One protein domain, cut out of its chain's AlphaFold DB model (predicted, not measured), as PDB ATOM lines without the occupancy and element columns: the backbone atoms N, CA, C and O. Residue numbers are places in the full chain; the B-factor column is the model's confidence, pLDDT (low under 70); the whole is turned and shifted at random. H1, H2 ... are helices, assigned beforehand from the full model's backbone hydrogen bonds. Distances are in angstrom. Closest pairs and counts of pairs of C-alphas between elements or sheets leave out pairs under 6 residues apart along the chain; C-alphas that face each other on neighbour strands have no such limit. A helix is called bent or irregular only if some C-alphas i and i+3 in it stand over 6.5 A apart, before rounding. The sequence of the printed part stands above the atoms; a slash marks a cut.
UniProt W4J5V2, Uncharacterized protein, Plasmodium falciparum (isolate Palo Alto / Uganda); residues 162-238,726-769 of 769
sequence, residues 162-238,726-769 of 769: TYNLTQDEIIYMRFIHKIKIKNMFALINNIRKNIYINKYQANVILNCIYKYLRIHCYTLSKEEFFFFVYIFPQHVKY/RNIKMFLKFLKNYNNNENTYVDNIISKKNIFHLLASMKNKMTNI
ATOM      1  N   THR A 162      13.561 -55.964  17.275       84.88
ATOM      2  CA  THR A 162      14.234 -55.863  18.587       84.88
ATOM      3  C   THR A 162      13.300 -56.214  19.743       84.88
ATOM      4  O   THR A 162      13.701 -56.927  20.658       84.88
ATOM      5  N   TYR A 163      12.055 -55.728  19.705       84.38
ATOM      6  CA  TYR A 163      11.065 -55.946  20.767       84.38
ATOM      7  C   TYR A 163      10.020 -57.028  20.422       84.38
ATOM      8  O   TYR A 163       9.169 -57.323  21.259       84.38
ATOM      9  N   ASN A 164      10.085 -57.622  19.222       84.38
ATOM     10  CA  ASN A 164       9.106 -58.560  18.659       84.38
ATOM     11  C   ASN A 164       7.650 -58.053  18.773       84.38
ATOM     12  O   ASN A 164       6.856 -58.575  19.561       84.38
ATOM     13  N   LEU A 165       7.329 -56.970  18.053       85.56
ATOM     14  CA  LEU A 165       6.061 -56.233  18.186       85.56
ATOM     15  C   LEU A 165       4.950 -56.718  17.237       85.56
ATOM     16  O   LEU A 165       5.171 -56.830  16.030       85.56
ATOM     17  N   THR A 166       3.729 -56.886  17.758       84.38
ATOM     18  CA  THR A 166       2.496 -56.982  16.946       84.38
ATOM     19  C   THR A 166       2.082 -55.604  16.403       84.38
ATOM     20  O   THR A 166       2.658 -54.581  16.783       84.38
ATOM     21  N   GLN A 167       1.086 -55.534  15.507       76.00
ATOM     22  CA  GLN A 167       0.655 -54.241  14.946       76.00
ATOM     23  C   GLN A 167       0.121 -53.281  16.025       76.00
ATOM     24  O   GLN A 167       0.477 -52.102  16.017       76.00
ATOM     25  N   ASP A 168      -0.656 -53.788  16.983       78.00
ATOM     26  CA  ASP A 168      -1.273 -52.998  18.059       78.00
ATOM     27  C   ASP A 168      -0.212 -52.444  19.020       78.00
ATOM     28  O   ASP A 168      -0.251 -51.286  19.444       78.00
ATOM     29  N   GLU A 169       0.805 -53.257  19.313       86.19
ATOM     30  CA  GLU A 169       1.915 -52.902  20.194       86.19
ATOM     31  C   GLU A 169       2.796 -51.776  19.634       86.19
ATOM     32  O   GLU A 169       3.316 -50.976  20.410       86.19
ATOM     33  N   ILE A 170       2.956 -51.656  18.308       84.12
ATOM     34  CA  ILE A 170       3.827 -50.636  17.682       84.12
ATOM     35  C   ILE A 170       3.464 -49.212  18.130       84.12
ATOM     36  O   ILE A 170       4.353 -48.368  18.298       84.12
ATOM     37  N   ILE A 171       2.175 -48.934  18.333       84.38
ATOM     38  CA  ILE A 171       1.671 -47.612  18.724       84.38
ATOM     39  C   ILE A 171       2.066 -47.314  20.173       84.38
ATOM     40  O   ILE A 171       2.729 -46.308  20.441       84.38
ATOM     41  N   TYR A 172       1.727 -48.215  21.099       88.56
ATOM     42  CA  TYR A 172       2.035 -48.077  22.523       88.56
ATOM     43  C   TYR A 172       3.547 -48.093  22.781       88.56
ATOM     44  O   TYR A 172       4.070 -47.237  23.500       88.56
ATOM     45  N   MET A 173       4.282 -48.983  22.113       89.75
ATOM     46  CA  MET A 173       5.734 -49.089  22.221       89.75
ATOM     47  C   MET A 173       6.451 -47.812  21.751       89.75
ATOM     48  O   MET A 173       7.460 -47.417  22.336       89.75
ATOM     49  N   ARG A 174       5.915 -47.095  20.750       85.00
ATOM     50  CA  ARG A 174       6.436 -45.783  20.307       85.00
ATOM     51  C   ARG A 174       6.246 -44.650  21.329       85.00
ATOM     52  O   ARG A 174       6.944 -43.637  21.221       85.00
ATOM     53  N   PHE A 175       5.347 -44.800  22.306       87.94
ATOM     54  CA  PHE A 175       5.277 -43.925  23.486       87.94
ATOM     55  C   PHE A 175       6.207 -44.413  24.602       87.94
ATOM     56  O   PHE A 175       6.987 -43.623  25.129       87.94
ATOM     57  N   ILE A 176       6.171 -45.712  24.916       90.50
ATOM     58  CA  ILE A 176       6.972 -46.348  25.977       90.50
ATOM     59  C   ILE A 176       8.472 -46.128  25.746       90.50
ATOM     60  O   ILE A 176       9.157 -45.638  26.635       90.50
ATOM     61  N   HIS A 177       8.969 -46.329  24.525       88.44
ATOM     62  CA  HIS A 177      10.377 -46.108  24.169       88.44
ATOM     63  C   HIS A 177      10.854 -44.639  24.309       88.44
ATOM     64  O   HIS A 177      12.046 -44.368  24.184       88.44
ATOM     65  N   LYS A 178       9.956 -43.673  24.571       87.62
ATOM     66  CA  LYS A 178      10.297 -42.265  24.863       87.62
ATOM     67  C   LYS A 178      10.255 -41.913  26.354       87.62
ATOM     68  O   LYS A 178      10.673 -40.816  26.725       87.62
ATOM     69  N   ILE A 179       9.697 -42.768  27.203       87.88
ATOM     70  CA  ILE A 179       9.592 -42.534  28.648       87.88
ATOM     71  C   ILE A 179      10.896 -43.006  29.297       87.88
ATOM     72  O   ILE A 179      11.396 -44.079  28.965       87.88
ATOM     73  N   LYS A 180      11.477 -42.212  30.205       88.00
ATOM     74  CA  LYS A 180      12.742 -42.605  30.854       88.00
ATOM     75  C   LYS A 180      12.509 -43.831  31.746       88.00
ATOM     76  O   LYS A 180      11.509 -43.875  32.457       88.00
ATOM     77  N   ILE A 181      13.445 -44.785  31.752       86.69
ATOM     78  CA  ILE A 181      13.302 -46.098  32.416       86.69
ATOM     79  C   ILE A 181      12.857 -45.966  33.882       86.69
ATOM     80  O   ILE A 181      11.834 -46.538  34.249       86.69
ATOM     81  N   LYS A 182      13.507 -45.093  34.665       86.62
ATOM     82  CA  LYS A 182      13.153 -44.782  36.070       86.62
ATOM     83  C   LYS A 182      11.737 -44.225  36.313       86.62
ATOM     84  O   LYS A 182      11.333 -44.022  37.451       86.62
ATOM     85  N   ASN A 183      10.987 -43.921  35.252       89.50
ATOM     86  CA  ASN A 183       9.596 -43.475  35.314       89.50
ATOM     87  C   ASN A 183       8.604 -44.592  34.902       89.50
ATOM     88  O   ASN A 183       7.393 -44.376  34.945       89.50
ATOM     89  N   MET A 184       9.069 -45.789  34.514       91.38
ATOM     90  CA  MET A 184       8.197 -46.874  34.034       91.38
ATOM     91  C   MET A 184       7.243 -47.398  35.106       91.38
ATOM     92  O   MET A 184       6.065 -47.605  34.821       91.38
ATOM     93  N   PHE A 185       7.682 -47.527  36.357       92.25
ATOM     94  CA  PHE A 185       6.789 -47.941  37.443       92.25
ATOM     95  C   PHE A 185       5.748 -46.866  37.789       92.25
ATOM     96  O   PHE A 185       4.610 -47.197  38.125       92.25
ATOM     97  N   ALA A 186       6.069 -45.582  37.583       89.44
ATOM     98  CA  ALA A 186       5.076 -44.512  37.622       89.44
ATOM     99  C   ALA A 186       4.031 -44.653  36.501       89.44
ATOM    100  O   ALA A 186       2.853 -44.396  36.753       89.44
ATOM    101  N   LEU A 187       4.410 -45.110  35.299       92.00
ATOM    102  CA  LEU A 187       3.443 -45.458  34.253       92.00
ATOM    103  C   LEU A 187       2.575 -46.664  34.658       92.00
ATOM    104  O   LEU A 187       1.355 -46.561  34.573       92.00
ATOM    105  N   ILE A 188       3.162 -47.759  35.158       92.12
ATOM    106  CA  ILE A 188       2.415 -48.956  35.602       92.12
ATOM    107  C   ILE A 188       1.380 -48.595  36.683       92.12
ATOM    108  O   ILE A 188       0.199 -48.907  36.540       92.12
ATOM    109  N   ASN A 189       1.787 -47.854  37.719       91.12
ATOM    110  CA  ASN A 189       0.895 -47.374  38.781       91.12
ATOM    111  C   ASN A 189      -0.221 -46.447  38.254       91.12
ATOM    112  O   ASN A 189      -1.278 -46.351  38.872       91.12
ATOM    113  N   ASN A 190      -0.014 -45.759  37.125       89.81
ATOM    114  CA  ASN A 190      -1.070 -44.979  36.478       89.81
ATOM    115  C   ASN A 190      -1.998 -45.839  35.617       89.81
ATOM    116  O   ASN A 190      -3.197 -45.600  35.650       89.81
ATOM    117  N   ILE A 191      -1.488 -46.853  34.910       90.06
ATOM    118  CA  ILE A 191      -2.319 -47.830  34.182       90.06
ATOM    119  C   ILE A 191      -3.272 -48.529  35.157       90.06
ATOM    120  O   ILE A 191      -4.468 -48.570  34.887       90.06
ATOM    121  N   ARG A 192      -2.775 -48.962  36.328       88.56
ATOM    122  CA  ARG A 192      -3.592 -49.531  37.416       88.56
ATOM    123  C   ARG A 192      -4.817 -48.666  37.745       88.56
ATOM    124  O   ARG A 192      -5.916 -49.186  37.906       88.56
ATOM    125  N   LYS A 193      -4.608 -47.351  37.875       86.88
ATOM    126  CA  LYS A 193      -5.603 -46.379  38.359       86.88
ATOM    127  C   LYS A 193      -6.429 -45.724  37.242       86.88
ATOM    128  O   LYS A 193      -7.194 -44.805  37.524       86.88
ATOM    129  N   ASN A 194      -6.263 -46.132  35.981       82.69
ATOM    130  CA  ASN A 194      -6.883 -45.447  34.850       82.69
ATOM    131  C   ASN A 194      -8.196 -46.111  34.412       82.69
ATOM    132  O   ASN A 194      -8.193 -47.088  33.672       82.69
ATOM    133  N   ILE A 195      -9.315 -45.492  34.795       76.81
ATOM    134  CA  ILE A 195     -10.681 -45.886  34.407       76.81
ATOM    135  C   ILE A 195     -10.972 -45.798  32.894       76.81
ATOM    136  O   ILE A 195     -12.018 -46.257  32.452       76.81
ATOM    137  N   TYR A 196     -10.077 -45.201  32.096       74.56
ATOM    138  CA  TYR A 196     -10.219 -45.030  30.642       74.56
ATOM    139  C   TYR A 196      -9.397 -46.049  29.823       74.56
ATOM    140  O   TYR A 196      -8.987 -45.738  28.706       74.56
ATOM    141  N   ILE A 197      -9.079 -47.221  30.385       82.06
ATOM    142  CA  ILE A 197      -8.386 -48.320  29.690       82.06
ATOM    143  C   ILE A 197      -9.116 -49.631  30.002       82.06
ATOM    144  O   ILE A 197      -9.299 -49.965  31.171       82.06
ATOM    145  N   ASN A 198      -9.491 -50.408  28.983       82.75
ATOM    146  CA  ASN A 198     -10.064 -51.743  29.202       82.75
ATOM    147  C   ASN A 198      -8.972 -52.811  29.469       82.75
ATOM    148  O   ASN A 198      -7.800 -52.610  29.143       82.75
ATOM    149  N   LYS A 199      -9.334 -53.972  30.049       84.88
ATOM    150  CA  LYS A 199      -8.357 -55.023  30.427       84.88
ATOM    151  C   LYS A 199      -7.492 -55.496  29.245       84.88
ATOM    152  O   LYS A 199      -6.308 -55.770  29.435       84.88
ATOM    153  N   TYR A 200      -8.040 -55.540  28.028       85.00
ATOM    154  CA  TYR A 200      -7.285 -55.906  26.823       85.00
ATOM    155  C   TYR A 200      -6.210 -54.862  26.478       85.00
ATOM    156  O   TYR A 200      -5.029 -55.195  26.405       85.00
ATOM    157  N   GLN A 201      -6.587 -53.585  26.351       84.88
ATOM    158  CA  GLN A 201      -5.649 -52.482  26.107       84.88
ATOM    159  C   GLN A 201      -4.581 -52.403  27.205       84.88
ATOM    160  O   GLN A 201      -3.398 -52.235  26.909       84.88
ATOM    161  N   ALA A 202      -4.974 -52.571  28.471       88.06
ATOM    162  CA  ALA A 202      -4.047 -52.569  29.594       88.06
ATOM    163  C   ALA A 202      -3.030 -53.719  29.493       88.06
ATOM    164  O   ALA A 202      -1.837 -53.476  29.667       88.06
ATOM    165  N   ASN A 203      -3.461 -54.931  29.123       87.81
ATOM    166  CA  ASN A 203      -2.566 -56.060  28.843       87.81
ATOM    167  C   ASN A 203      -1.589 -55.768  27.688       87.81
ATOM    168  O   ASN A 203      -0.396 -56.026  27.838       87.81
ATOM    169  N   VAL A 204      -2.043 -55.185  26.571       87.50
ATOM    170  CA  VAL A 204      -1.165 -54.826  25.434       87.50
ATOM    171  C   VAL A 204      -0.109 -53.791  25.848       87.50
ATOM    172  O   VAL A 204       1.078 -53.950  25.549       87.50
ATOM    173  N   ILE A 205      -0.506 -52.755  26.593       91.19
ATOM    174  CA  ILE A 205       0.416 -51.726  27.102       91.19
ATOM    175  C   ILE A 205       1.412 -52.338  28.100       91.19
ATOM    176  O   ILE A 205       2.607 -52.052  28.028       91.19
ATOM    177  N   LEU A 206       0.951 -53.209  29.003       91.88
ATOM    178  CA  LEU A 206       1.805 -53.910  29.964       91.88
ATOM    179  C   LEU A 206       2.795 -54.858  29.270       91.88
ATOM    180  O   LEU A 206       3.961 -54.877  29.657       91.88
ATOM    181  N   ASN A 207       2.399 -55.559  28.202       89.94
ATOM    182  CA  ASN A 207       3.321 -56.385  27.414       89.94
ATOM    183  C   ASN A 207       4.393 -55.536  26.710       89.94
ATOM    184  O   ASN A 207       5.563 -55.910  26.691       89.94
ATOM    185  N   CYS A 208       4.036 -54.349  26.204       91.00
ATOM    186  CA  CYS A 208       5.011 -53.394  25.669       91.00
ATOM    187  C   CYS A 208       5.999 -52.908  26.750       91.00
ATOM    188  O   CYS A 208       7.200 -52.812  26.492       91.00
ATOM    189  N   ILE A 209       5.521 -52.635  27.972       92.94
ATOM    190  CA  ILE A 209       6.379 -52.253  29.108       92.94
ATOM    191  C   ILE A 209       7.310 -53.410  29.492       92.94
ATOM    192  O   ILE A 209       8.509 -53.178  29.650       92.94
ATOM    193  N   TYR A 210       6.812 -54.651  29.560       91.62
ATOM    194  CA  TYR A 210       7.656 -55.836  29.736       91.62
ATOM    195  C   TYR A 210       8.717 -55.929  28.635       91.62
ATOM    196  O   TYR A 210       9.901 -56.004  28.951       91.62
ATOM    197  N   LYS A 211       8.325 -55.875  27.354       90.25
ATOM    198  CA  LYS A 211       9.239 -55.979  26.204       90.25
ATOM    199  C   LYS A 211      10.343 -54.924  26.263       90.25
ATOM    200  O   LYS A 211      11.494 -55.236  25.963       90.25
ATOM    201  N   TYR A 212      10.023 -53.709  26.710       91.50
ATOM    202  CA  TYR A 212      11.006 -52.658  26.959       91.50
ATOM    203  C   TYR A 212      11.943 -52.990  28.133       91.50
ATOM    204  O   TYR A 212      13.155 -53.095  27.939       91.50
ATOM    205  N   LEU A 213      11.397 -53.204  29.336       91.25
ATOM    206  CA  LEU A 213      12.174 -53.444  30.562       91.25
ATOM    207  C   LEU A 213      13.044 -54.710  30.472       91.25
ATOM    208  O   LEU A 213      14.189 -54.700  30.910       91.25
ATOM    209  N   ARG A 214      12.556 -55.762  29.807       88.19
ATOM    210  CA  ARG A 214      13.277 -57.006  29.476       88.19
ATOM    211  C   ARG A 214      14.623 -56.755  28.786       88.19
ATOM    212  O   ARG A 214      15.580 -57.487  29.027       88.19
ATOM    213  N   ILE A 215      14.696 -55.772  27.888       86.31
ATOM    214  CA  ILE A 215      15.900 -55.502  27.082       86.31
ATOM    215  C   ILE A 215      16.893 -54.605  27.823       86.31
ATOM    216  O   ILE A 215      18.103 -54.745  27.613       86.31
ATOM    217  N   HIS A 216      16.388 -53.754  28.718       87.31
ATOM    218  CA  HIS A 216      17.153 -52.767  29.483       87.31
ATOM    219  C   HIS A 216      17.277 -53.120  30.976       87.31
ATOM    220  O   HIS A 216      17.591 -52.250  31.780       87.31
ATOM    221  N   CYS A 217      17.044 -54.378  31.368       86.94
ATOM    222  CA  CYS A 217      16.929 -54.790  32.776       86.94
ATOM    223  C   CYS A 217      18.166 -54.468  33.633       86.94
ATOM    224  O   CYS A 217      18.014 -54.131  34.799       86.94
ATOM    225  N   TYR A 218      19.359 -54.472  33.031       83.88
ATOM    226  CA  TYR A 218      20.632 -54.077  33.652       83.88
ATOM    227  C   TYR A 218      20.699 -52.597  34.084       83.88
ATOM    228  O   TYR A 218      21.618 -52.217  34.797       83.88
ATOM    229  N   THR A 219      19.760 -51.754  33.637       86.50
ATOM    230  CA  THR A 219      19.679 -50.322  33.999       86.50
ATOM    231  C   THR A 219      18.716 -50.037  35.157       86.50
ATOM    232  O   THR A 219      18.543 -48.880  35.536       86.50
ATOM    233  N   LEU A 220      18.064 -51.074  35.692       87.62
ATOM    234  CA  LEU A 220      17.201 -50.982  36.868       87.62
ATOM    235  C   LEU A 220      18.037 -51.107  38.144       87.62
ATOM    236  O   LEU A 220      19.015 -51.852  38.180       87.62
ATOM    237  N   SER A 221      17.612 -50.437  39.217       87.69
ATOM    238  CA  SER A 221      18.062 -50.802  40.567       87.69
ATOM    239  C   SER A 221      17.613 -52.229  40.928       87.69
ATOM    240  O   SER A 221      16.686 -52.770  40.320       87.69
ATOM    241  N   LYS A 222      18.239 -52.856  41.936       85.19
ATOM    242  CA  LYS A 222      17.867 -54.212  42.390       85.19
ATOM    243  C   LYS A 222      16.399 -54.279  42.815       85.19
ATOM    244  O   LYS A 222      15.696 -55.235  42.506       85.19
ATOM    245  N   GLU A 223      15.939 -53.232  43.485       87.06
ATOM    246  CA  GLU A 223      14.588 -53.064  44.006       87.06
ATOM    247  C   GLU A 223      13.569 -52.924  42.861       87.06
ATOM    248  O   GLU A 223      12.566 -53.639  42.825       87.06
ATOM    249  N   GLU A 224      13.862 -52.081  41.864       89.19
ATOM    250  CA  GLU A 224      13.075 -51.987  40.626       89.19
ATOM    251  C   GLU A 224      13.078 -53.298  39.829       89.19
ATOM    252  O   GLU A 224      12.059 -53.664  39.242       89.19
ATOM    253  N   PHE A 225      14.202 -54.017  39.804       88.44
ATOM    254  CA  PHE A 225      14.326 -55.290  39.106       88.44
ATOM    255  C   PHE A 225      13.478 -56.387  39.760       88.44
ATOM    256  O   PHE A 225      12.713 -57.049  39.057       88.44
ATOM    257  N   PHE A 226      13.532 -56.549  41.085       85.56
ATOM    258  CA  PHE A 226      12.669 -57.499  41.792       85.56
ATOM    259  C   PHE A 226      11.188 -57.161  41.618       85.56
ATOM    260  O   PHE A 226      10.391 -58.046  41.304       85.56
ATOM    261  N   PHE A 227      10.820 -55.880  41.702       87.94
ATOM    262  CA  PHE A 227       9.448 -55.444  41.451       87.94
ATOM    263  C   PHE A 227       9.008 -55.696  39.992       87.94
ATOM    264  O   PHE A 227       7.877 -56.120  39.748       87.94
ATOM    265  N   PHE A 228       9.902 -55.534  39.011       88.94
ATOM    266  CA  PHE A 228       9.670 -55.926  37.613       88.94
ATOM    267  C   PHE A 228       9.450 -57.441  37.455       88.94
ATOM    268  O   PHE A 228       8.475 -57.843  36.814       88.94
ATOM    269  N   VAL A 229      10.306 -58.283  38.046       84.38
ATOM    270  CA  VAL A 229      10.176 -59.751  37.970       84.38
ATOM    271  C   VAL A 229       8.901 -60.223  38.686       84.38
ATOM    272  O   VAL A 229       8.215 -61.105  38.169       84.38
ATOM    273  N   TYR A 230       8.506 -59.586  39.797       84.25
ATOM    274  CA  TYR A 230       7.217 -59.837  40.448       84.25
ATOM    275  C   TYR A 230       6.024 -59.501  39.539       84.25
ATOM    276  O   TYR A 230       5.100 -60.311  39.467       84.25
ATOM    277  N   ILE A 231       6.019 -58.346  38.854       85.31
ATOM    278  CA  ILE A 231       4.887 -57.892  38.015       85.31
ATOM    279  C   ILE A 231       4.748 -58.706  36.722       85.31
ATOM    280  O   ILE A 231       3.625 -58.973  36.295       85.31
ATOM    281  N   PHE A 232       5.856 -59.107  36.089       84.31
ATOM    282  CA  PHE A 232       5.852 -59.726  34.754       84.31
ATOM    283  C   PHE A 232       6.289 -61.202  34.736       84.31
ATOM    284  O   PHE A 232       7.057 -61.596  33.852       84.31
ATOM    285  N   PRO A 233       5.809 -62.048  35.667       72.62
ATOM    286  CA  PRO A 233       6.482 -63.288  36.012       72.62
ATOM    287  C   PRO A 233       6.560 -64.252  34.822       72.62
ATOM    288  O   PRO A 233       7.643 -64.687  34.426       72.62
ATOM    289  N   GLN A 234       5.414 -64.538  34.198       67.81
ATOM    290  CA  GLN A 234       5.274 -65.516  33.111       67.81
ATOM    291  C   GLN A 234       6.252 -65.265  31.952       67.81
ATOM    292  O   GLN A 234       6.781 -66.195  31.344       67.81
ATOM    293  N   HIS A 235       6.518 -63.992  31.653       66.94
ATOM    294  CA  HIS A 235       7.328 -63.589  30.512       66.94
ATOM    295  C   HIS A 235       8.842 -63.651  30.793       66.94
ATOM    296  O   HIS A 235       9.643 -63.598  29.854       66.94
ATOM    297  N   VAL A 236       9.272 -63.773  32.055       65.50
ATOM    298  CA  VAL A 236      10.701 -63.817  32.419       65.50
ATOM    299  C   VAL A 236      11.390 -65.072  31.876       65.50
ATOM    300  O   VAL A 236      12.507 -64.956  31.372       65.50
ATOM    301  N   LYS A 237      10.700 -66.226  31.855       59.62
ATOM    302  CA  LYS A 237      11.202 -67.509  31.310       59.62
ATOM    303  C   LYS A 237      11.851 -67.358  29.927       59.62
ATOM    304  O   LYS A 237      12.883 -67.952  29.646       59.62
ATOM    305  N   TYR A 238      11.267 -66.526  29.068       58.66
ATOM    306  CA  TYR A 238      11.672 -66.366  27.670       58.66
ATOM    307  C   TYR A 238      12.772 -65.310  27.457       58.66
ATOM    308  O   TYR A 238      12.987 -64.871  26.323       58.66
ATOM    309  N   ARG A 726       7.031 -35.761  31.255       85.94
ATOM    310  CA  ARG A 726       6.108 -35.164  30.274       85.94
ATOM    311  C   ARG A 726       5.550 -36.219  29.314       85.94
ATOM    312  O   ARG A 726       4.390 -36.113  28.919       85.94
ATOM    313  N   ASN A 727       6.327 -37.247  28.972       85.44
ATOM    314  CA  ASN A 727       5.915 -38.283  28.025       85.44
ATOM    315  C   ASN A 727       4.836 -39.203  28.620       85.44
ATOM    316  O   ASN A 727       3.904 -39.560  27.903       85.44
ATOM    317  N   ILE A 728       4.861 -39.469  29.935       85.19
ATOM    318  CA  ILE A 728       3.753 -40.154  30.632       85.19
ATOM    319  C   ILE A 728       2.483 -39.299  30.587       85.19
ATOM    320  O   ILE A 728       1.423 -39.801  30.220       85.19
ATOM    321  N   LYS A 729       2.574 -37.993  30.883       84.88
ATOM    322  CA  LYS A 729       1.411 -37.083  30.825       84.88
ATOM    323  C   LYS A 729       0.800 -37.012  29.418       84.88
ATOM    324  O   LYS A 729      -0.421 -37.006  29.285       84.88
ATOM    325  N   MET A 730       1.626 -37.009  28.366       84.12
ATOM    326  CA  MET A 730       1.140 -37.089  26.982       84.12
ATOM    327  C   MET A 730       0.506 -38.447  26.659       84.12
ATOM    328  O   MET A 730      -0.532 -38.477  26.005       84.12
ATOM    329  N   PHE A 731       1.088 -39.553  27.127       86.25
ATOM    330  CA  PHE A 731       0.572 -40.896  26.867       86.25
ATOM    331  C   PHE A 731      -0.772 -41.154  27.564       86.25
ATOM    332  O   PHE A 731      -1.717 -41.604  26.924       86.25
ATOM    333  N   LEU A 732      -0.923 -40.762  28.833       84.81
ATOM    334  CA  LEU A 732      -2.206 -40.850  29.545       84.81
ATOM    335  C   LEU A 732      -3.291 -39.973  28.889       84.81
ATOM    336  O   LEU A 732      -4.448 -40.385  28.805       84.81
ATOM    337  N   LYS A 733      -2.921 -38.802  28.346       83.75
ATOM    338  CA  LYS A 733      -3.837 -37.968  27.549       83.75
ATOM    339  C   LYS A 733      -4.197 -38.606  26.200       83.75
ATOM    340  O   LYS A 733      -5.340 -38.482  25.777       83.75
ATOM    341  N   PHE A 734      -3.263 -39.297  25.544       83.94
ATOM    342  CA  PHE A 734      -3.548 -40.085  24.340       83.94
ATOM    343  C   PHE A 734      -4.569 -41.193  24.637       83.94
ATOM    344  O   PHE A 734      -5.569 -41.270  23.937       83.94
ATOM    345  N   LEU A 735      -4.383 -41.965  25.715       81.62
ATOM    346  CA  LEU A 735      -5.306 -43.038  26.108       81.62
ATOM    347  C   LEU A 735      -6.717 -42.511  26.418       81.62
ATOM    348  O   LEU A 735      -7.690 -43.024  25.873       81.62
ATOM    349  N   LYS A 736      -6.842 -41.420  27.192       79.25
ATOM    350  CA  LYS A 736      -8.149 -40.780  27.439       79.25
ATOM    351  C   LYS A 736      -8.809 -40.271  26.148       79.25
ATOM    352  O   LYS A 736     -10.015 -40.401  25.982       79.25
ATOM    353  N   ASN A 737      -8.029 -39.717  25.218       76.12
ATOM    354  CA  ASN A 737      -8.540 -39.290  23.913       76.12
ATOM    355  C   ASN A 737      -8.891 -40.468  22.985       76.12
ATOM    356  O   ASN A 737      -9.708 -40.284  22.090       76.12
ATOM    357  N   TYR A 738      -8.279 -41.639  23.164       69.25
ATOM    358  CA  TYR A 738      -8.604 -42.855  22.420       69.25
ATOM    359  C   TYR A 738      -9.955 -43.404  22.890       69.25
ATOM    360  O   TYR A 738     -10.878 -43.533  22.096       69.25
ATOM    361  N   ASN A 739     -10.104 -43.627  24.200       63.38
ATOM    362  CA  ASN A 739     -11.315 -44.204  24.788       63.38
ATOM    363  C   ASN A 739     -12.555 -43.302  24.641       63.38
ATOM    364  O   ASN A 739     -13.668 -43.796  24.535       63.38
ATOM    365  N   ASN A 740     -12.378 -41.977  24.597       57.56
ATOM    366  CA  ASN A 740     -13.474 -41.034  24.350       57.56
ATOM    367  C   ASN A 740     -13.904 -40.943  22.867       57.56
ATOM    368  O   ASN A 740     -14.821 -40.185  22.559       57.56
ATOM    369  N   ASN A 741     -13.236 -41.654  21.952       53.16
ATOM    370  CA  ASN A 741     -13.546 -41.679  20.524       53.16
ATOM    371  C   ASN A 741     -13.863 -43.114  20.076       53.16
ATOM    372  O   ASN A 741     -13.099 -43.718  19.323       53.16
ATOM    373  N   GLU A 742     -15.021 -43.638  20.484       44.06
ATOM    374  CA  GLU A 742     -15.648 -44.808  19.849       44.06
ATOM    375  C   GLU A 742     -16.101 -44.455  18.422       44.06
ATOM    376  O   GLU A 742     -17.286 -44.292  18.149       44.06
ATOM    377  N   ASN A 743     -15.154 -44.224  17.509       40.75
ATOM    378  CA  ASN A 743     -15.414 -44.008  16.090       40.75
ATOM    379  C   ASN A 743     -14.136 -44.177  15.249       40.75
ATOM    380  O   ASN A 743     -13.066 -43.665  15.585       40.75
ATOM    381  N   THR A 744     -14.323 -44.797  14.082       44.09
ATOM    382  CA  THR A 744     -13.388 -45.184  12.995       44.09
ATOM    383  C   THR A 744     -12.346 -44.152  12.524       44.09
ATOM    384  O   THR A 744     -11.505 -44.436  11.664       44.09
ATOM    385  N   TYR A 745     -12.377 -42.927  13.043       39.53
ATOM    386  CA  TYR A 745     -11.456 -41.850  12.688       39.53
ATOM    387  C   TYR A 745     -10.048 -42.056  13.273       39.53
ATOM    388  O   TYR A 745      -9.057 -41.658  12.657       39.53
ATOM    389  N   VAL A 746      -9.945 -42.698  14.443       45.31
ATOM    390  CA  VAL A 746      -8.661 -42.922  15.129       45.31
ATOM    391  C   VAL A 746      -7.800 -43.938  14.370       45.31
ATOM    392  O   VAL A 746      -6.628 -43.659  14.115       45.31
ATOM    393  N   ASP A 747      -8.383 -45.041  13.900       40.72
ATOM    394  CA  ASP A 747      -7.682 -46.073  13.117       40.72
ATOM    395  C   ASP A 747      -7.147 -45.516  11.789       40.72
ATOM    396  O   ASP A 747      -6.010 -45.772  11.387       40.72
ATOM    397  N   ASN A 748      -7.922 -44.636  11.148       41.06
ATOM    398  CA  ASN A 748      -7.505 -43.926   9.940       41.06
ATOM    399  C   ASN A 748      -6.323 -42.962  10.185       41.06
ATOM    400  O   ASN A 748      -5.455 -42.812   9.316       41.06
ATOM    401  N   ILE A 749      -6.218 -42.351  11.370       43.84
ATOM    402  CA  ILE A 749      -5.047 -41.553  11.792       43.84
ATOM    403  C   ILE A 749      -3.853 -42.449  12.169       43.84
ATOM    404  O   ILE A 749      -2.699 -42.065  11.961       43.84
ATOM    405  N   ILE A 750      -4.116 -43.647  12.693       43.34
ATOM    406  CA  ILE A 750      -3.112 -44.646  13.082       43.34
ATOM    407  C   ILE A 750      -2.557 -45.431  11.875       43.34
ATOM    408  O   ILE A 750      -1.470 -46.009  11.954       43.34
ATOM    409  N   SER A 751      -3.223 -45.377  10.719       41.16
ATOM    410  CA  SER A 751      -2.711 -45.930   9.461       41.16
ATOM    411  C   SER A 751      -1.261 -45.490   9.163       41.16
ATOM    412  O   SER A 751      -0.858 -44.346   9.407       41.16
ATOM    413  N   LYS A 752      -0.455 -46.407   8.598       40.25
ATOM    414  CA  LYS A 752       1.015 -46.266   8.457       40.25
ATOM    415  C   LYS A 752       1.492 -44.959   7.798       40.25
ATOM    416  O   LYS A 752       2.626 -44.563   8.046       40.25
ATOM    417  N   LYS A 753       0.667 -44.284   6.985       41.75
ATOM    418  CA  LYS A 753       1.002 -42.996   6.342       41.75
ATOM    419  C   LYS A 753       0.841 -41.786   7.280       41.75
ATOM    420  O   LYS A 753       1.659 -40.870   7.230       41.75
ATOM    421  N   ASN A 754      -0.165 -41.781   8.157       39.00
ATOM    422  CA  ASN A 754      -0.555 -40.587   8.918       39.00
ATOM    423  C   ASN A 754       0.274 -40.370  10.198       39.00
ATOM    424  O   ASN A 754       0.585 -39.224  10.540       39.00
ATOM    425  N   ILE A 755       0.740 -41.441  10.856       46.59
ATOM    426  CA  ILE A 755       1.568 -41.325  12.073       46.59
ATOM    427  C   ILE A 755       2.870 -40.536  11.824       46.59
ATOM    428  O   ILE A 755       3.316 -39.803  12.709       46.59
ATOM    429  N   PHE A 756       3.484 -40.630  10.637       41.97
ATOM    430  CA  PHE A 756       4.714 -39.884  10.332       41.97
ATOM    431  C   PHE A 756       4.485 -38.366  10.285       41.97
ATOM    432  O   PHE A 756       5.266 -37.627  10.884       41.97
ATOM    433  N   HIS A 757       3.390 -37.897   9.675       43.25
ATOM    434  CA  HIS A 757       3.013 -36.477   9.723       43.25
ATOM    435  C   HIS A 757       2.699 -36.015  11.151       43.25
ATOM    436  O   HIS A 757       3.130 -34.936  11.562       43.25
ATOM    437  N   LEU A 758       2.004 -36.844  11.933       40.56
ATOM    438  CA  LEU A 758       1.638 -36.514  13.310       40.56
ATOM    439  C   LEU A 758       2.894 -36.382  14.197       40.56
ATOM    440  O   LEU A 758       3.034 -35.397  14.923       40.56
ATOM    441  N   LEU A 759       3.869 -37.285  14.055       42.59
ATOM    442  CA  LEU A 759       5.173 -37.200  14.726       42.59
ATOM    443  C   LEU A 759       6.039 -36.023  14.237       42.59
ATOM    444  O   LEU A 759       6.672 -35.365  15.064       42.59
ATOM    445  N   ALA A 760       6.047 -35.717  12.937       40.91
ATOM    446  CA  ALA A 760       6.749 -34.547  12.401       40.91
ATOM    447  C   ALA A 760       6.173 -33.234  12.965       40.91
ATOM    448  O   ALA A 760       6.924 -32.363  13.402       40.91
ATOM    449  N   SER A 761       4.841 -33.135  13.070       37.25
ATOM    450  CA  SER A 761       4.158 -31.972  13.657       37.25
ATOM    451  C   SER A 761       4.503 -31.741  15.135       37.25
ATOM    452  O   SER A 761       4.505 -30.602  15.600       37.25
ATOM    453  N   MET A 762       4.842 -32.807  15.873       41.38
ATOM    454  CA  MET A 762       5.343 -32.701  17.246       41.38
ATOM    455  C   MET A 762       6.805 -32.249  17.297       41.38
ATOM    456  O   MET A 762       7.163 -31.506  18.206       41.38
ATOM    457  N   LYS A 763       7.644 -32.650  16.330       36.28
ATOM    458  CA  LYS A 763       9.059 -32.245  16.287       36.28
ATOM    459  C   LYS A 763       9.204 -30.745  16.007       36.28
ATOM    460  O   LYS A 763       9.927 -30.062  16.724       36.28
ATOM    461  N   ASN A 764       8.433 -30.220  15.054       34.66
ATOM    462  CA  ASN A 764       8.445 -28.797  14.683       34.66
ATOM    463  C   ASN A 764       7.822 -27.874  15.756       34.66
ATOM    464  O   ASN A 764       7.883 -26.658  15.631       34.66
ATOM    465  N   LYS A 765       7.225 -28.431  16.821       32.12
ATOM    466  CA  LYS A 765       6.771 -27.686  18.011       32.12
ATOM    467  C   LYS A 765       7.790 -27.673  19.156       32.12
ATOM    468  O   LYS A 765       7.459 -27.223  20.248       32.12
ATOM    469  N   MET A 766       9.003 -28.178  18.924       30.17
ATOM    470  CA  MET A 766      10.092 -28.195  19.910       30.17
ATOM    471  C   MET A 766      11.344 -27.431  19.442       30.17
ATOM    472  O   MET A 766      12.362 -27.468  20.115       30.17
ATOM    473  N   THR A 767      11.256 -26.737  18.302       30.52
ATOM    474  CA  THR A 767      12.279 -25.825  17.749       30.52
ATOM    475  C   THR A 767      11.891 -24.345  17.861       30.52
ATOM    476  O   THR A 767      12.621 -23.484  17.386       30.52
ATOM    477  N   ASN A 768      10.722 -24.057  18.442       30.78
ATOM    478  CA  ASN A 768      10.134 -22.719  18.567       30.78
ATOM    479  C   ASN A 768       9.679 -22.465  20.021       30.78
ATOM    480  O   ASN A 768       8.550 -22.030  20.257       30.78
ATOM    481  N   ILE A 769      10.545 -22.824  20.974       30.11
ATOM    482  CA  ILE A 769      10.593 -22.365  22.374       30.11
ATOM    483  C   ILE A 769      12.078 -22.209  22.694       30.11
ATOM    484  O   ILE A 769      12.797 -23.188  22.392       30.11
TER     485      ILE A 769
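What this domain is: This is residues 162 to 238 and 726 to 769 of the 769 residues of an uncharacterized protein of Plasmodium falciparum (isolate Palo Alto / Uganda) (UniProt W4J5V2). The core is the longest helix, H3, with H1 crossing it steeply and H2 beside it in a helical hairpin. H4 and short H5 make one end, H6 packs near H1 and H2, and H7 and H8 make the other end, where residues 759 to 769 stick out. The printed part has 121 residues with eight named helices, H1 to H8 along the chain, and no named strand: all helix. It is compact, with a radius of gyration of the C-alphas of 15.3 A, spanning 40 by 34 by 27 A.

Where its parts are: Find C-alpha 199 at (-8.357, -55.023, 30.427); from there H3 runs 24.5 A to C-alpha 215 at (15.900, -55.502, 27.082). Before it look for H1, residues 167 to 176, and H2, residues 181 to 192, irregular, with C-alphas 182 and 185 7.2 A apart. After it come H4, residues 222 to 231, and H5, residues 233 to 236. Past the cut find H6, residues 726 to 739, 20.4 A long, H7, residues 745 to 750, and H8, residues 754 to 763.

How they stand to each other: Start at H3: H1 touches it at a steep tilt of 62 degrees, closest at the C-alphas of Met 173 and Cys 208, 5.6 A. The hairpin H2 and H3 touches at Ile 191 and Ala 202, closest C-alphas 6.8 A apart. H4, H5, H6 and H7 touch no helix; H6 is close but not clearly touching H1, closest C-alphas Phe 175 and Phe 731, 6.5 A. Every O i to N i+4 pair is within hydrogen-bond range in H4, H6, H7 and H8; H1 has 3 of 6, H2 6 of 8, H3 12 of 13, and H5 is too short.

The domain as a whole: The C-alphas farthest apart, Lys 237 and Asn 768, are 46.6 A apart. Residues 239 to 725 are cut out, leaving 31.8 A between C-alphas 238 and 726. Of the links printed whole, none is long. Look for pLDDT under 70 at residues 234 to 238 and 738 to 769.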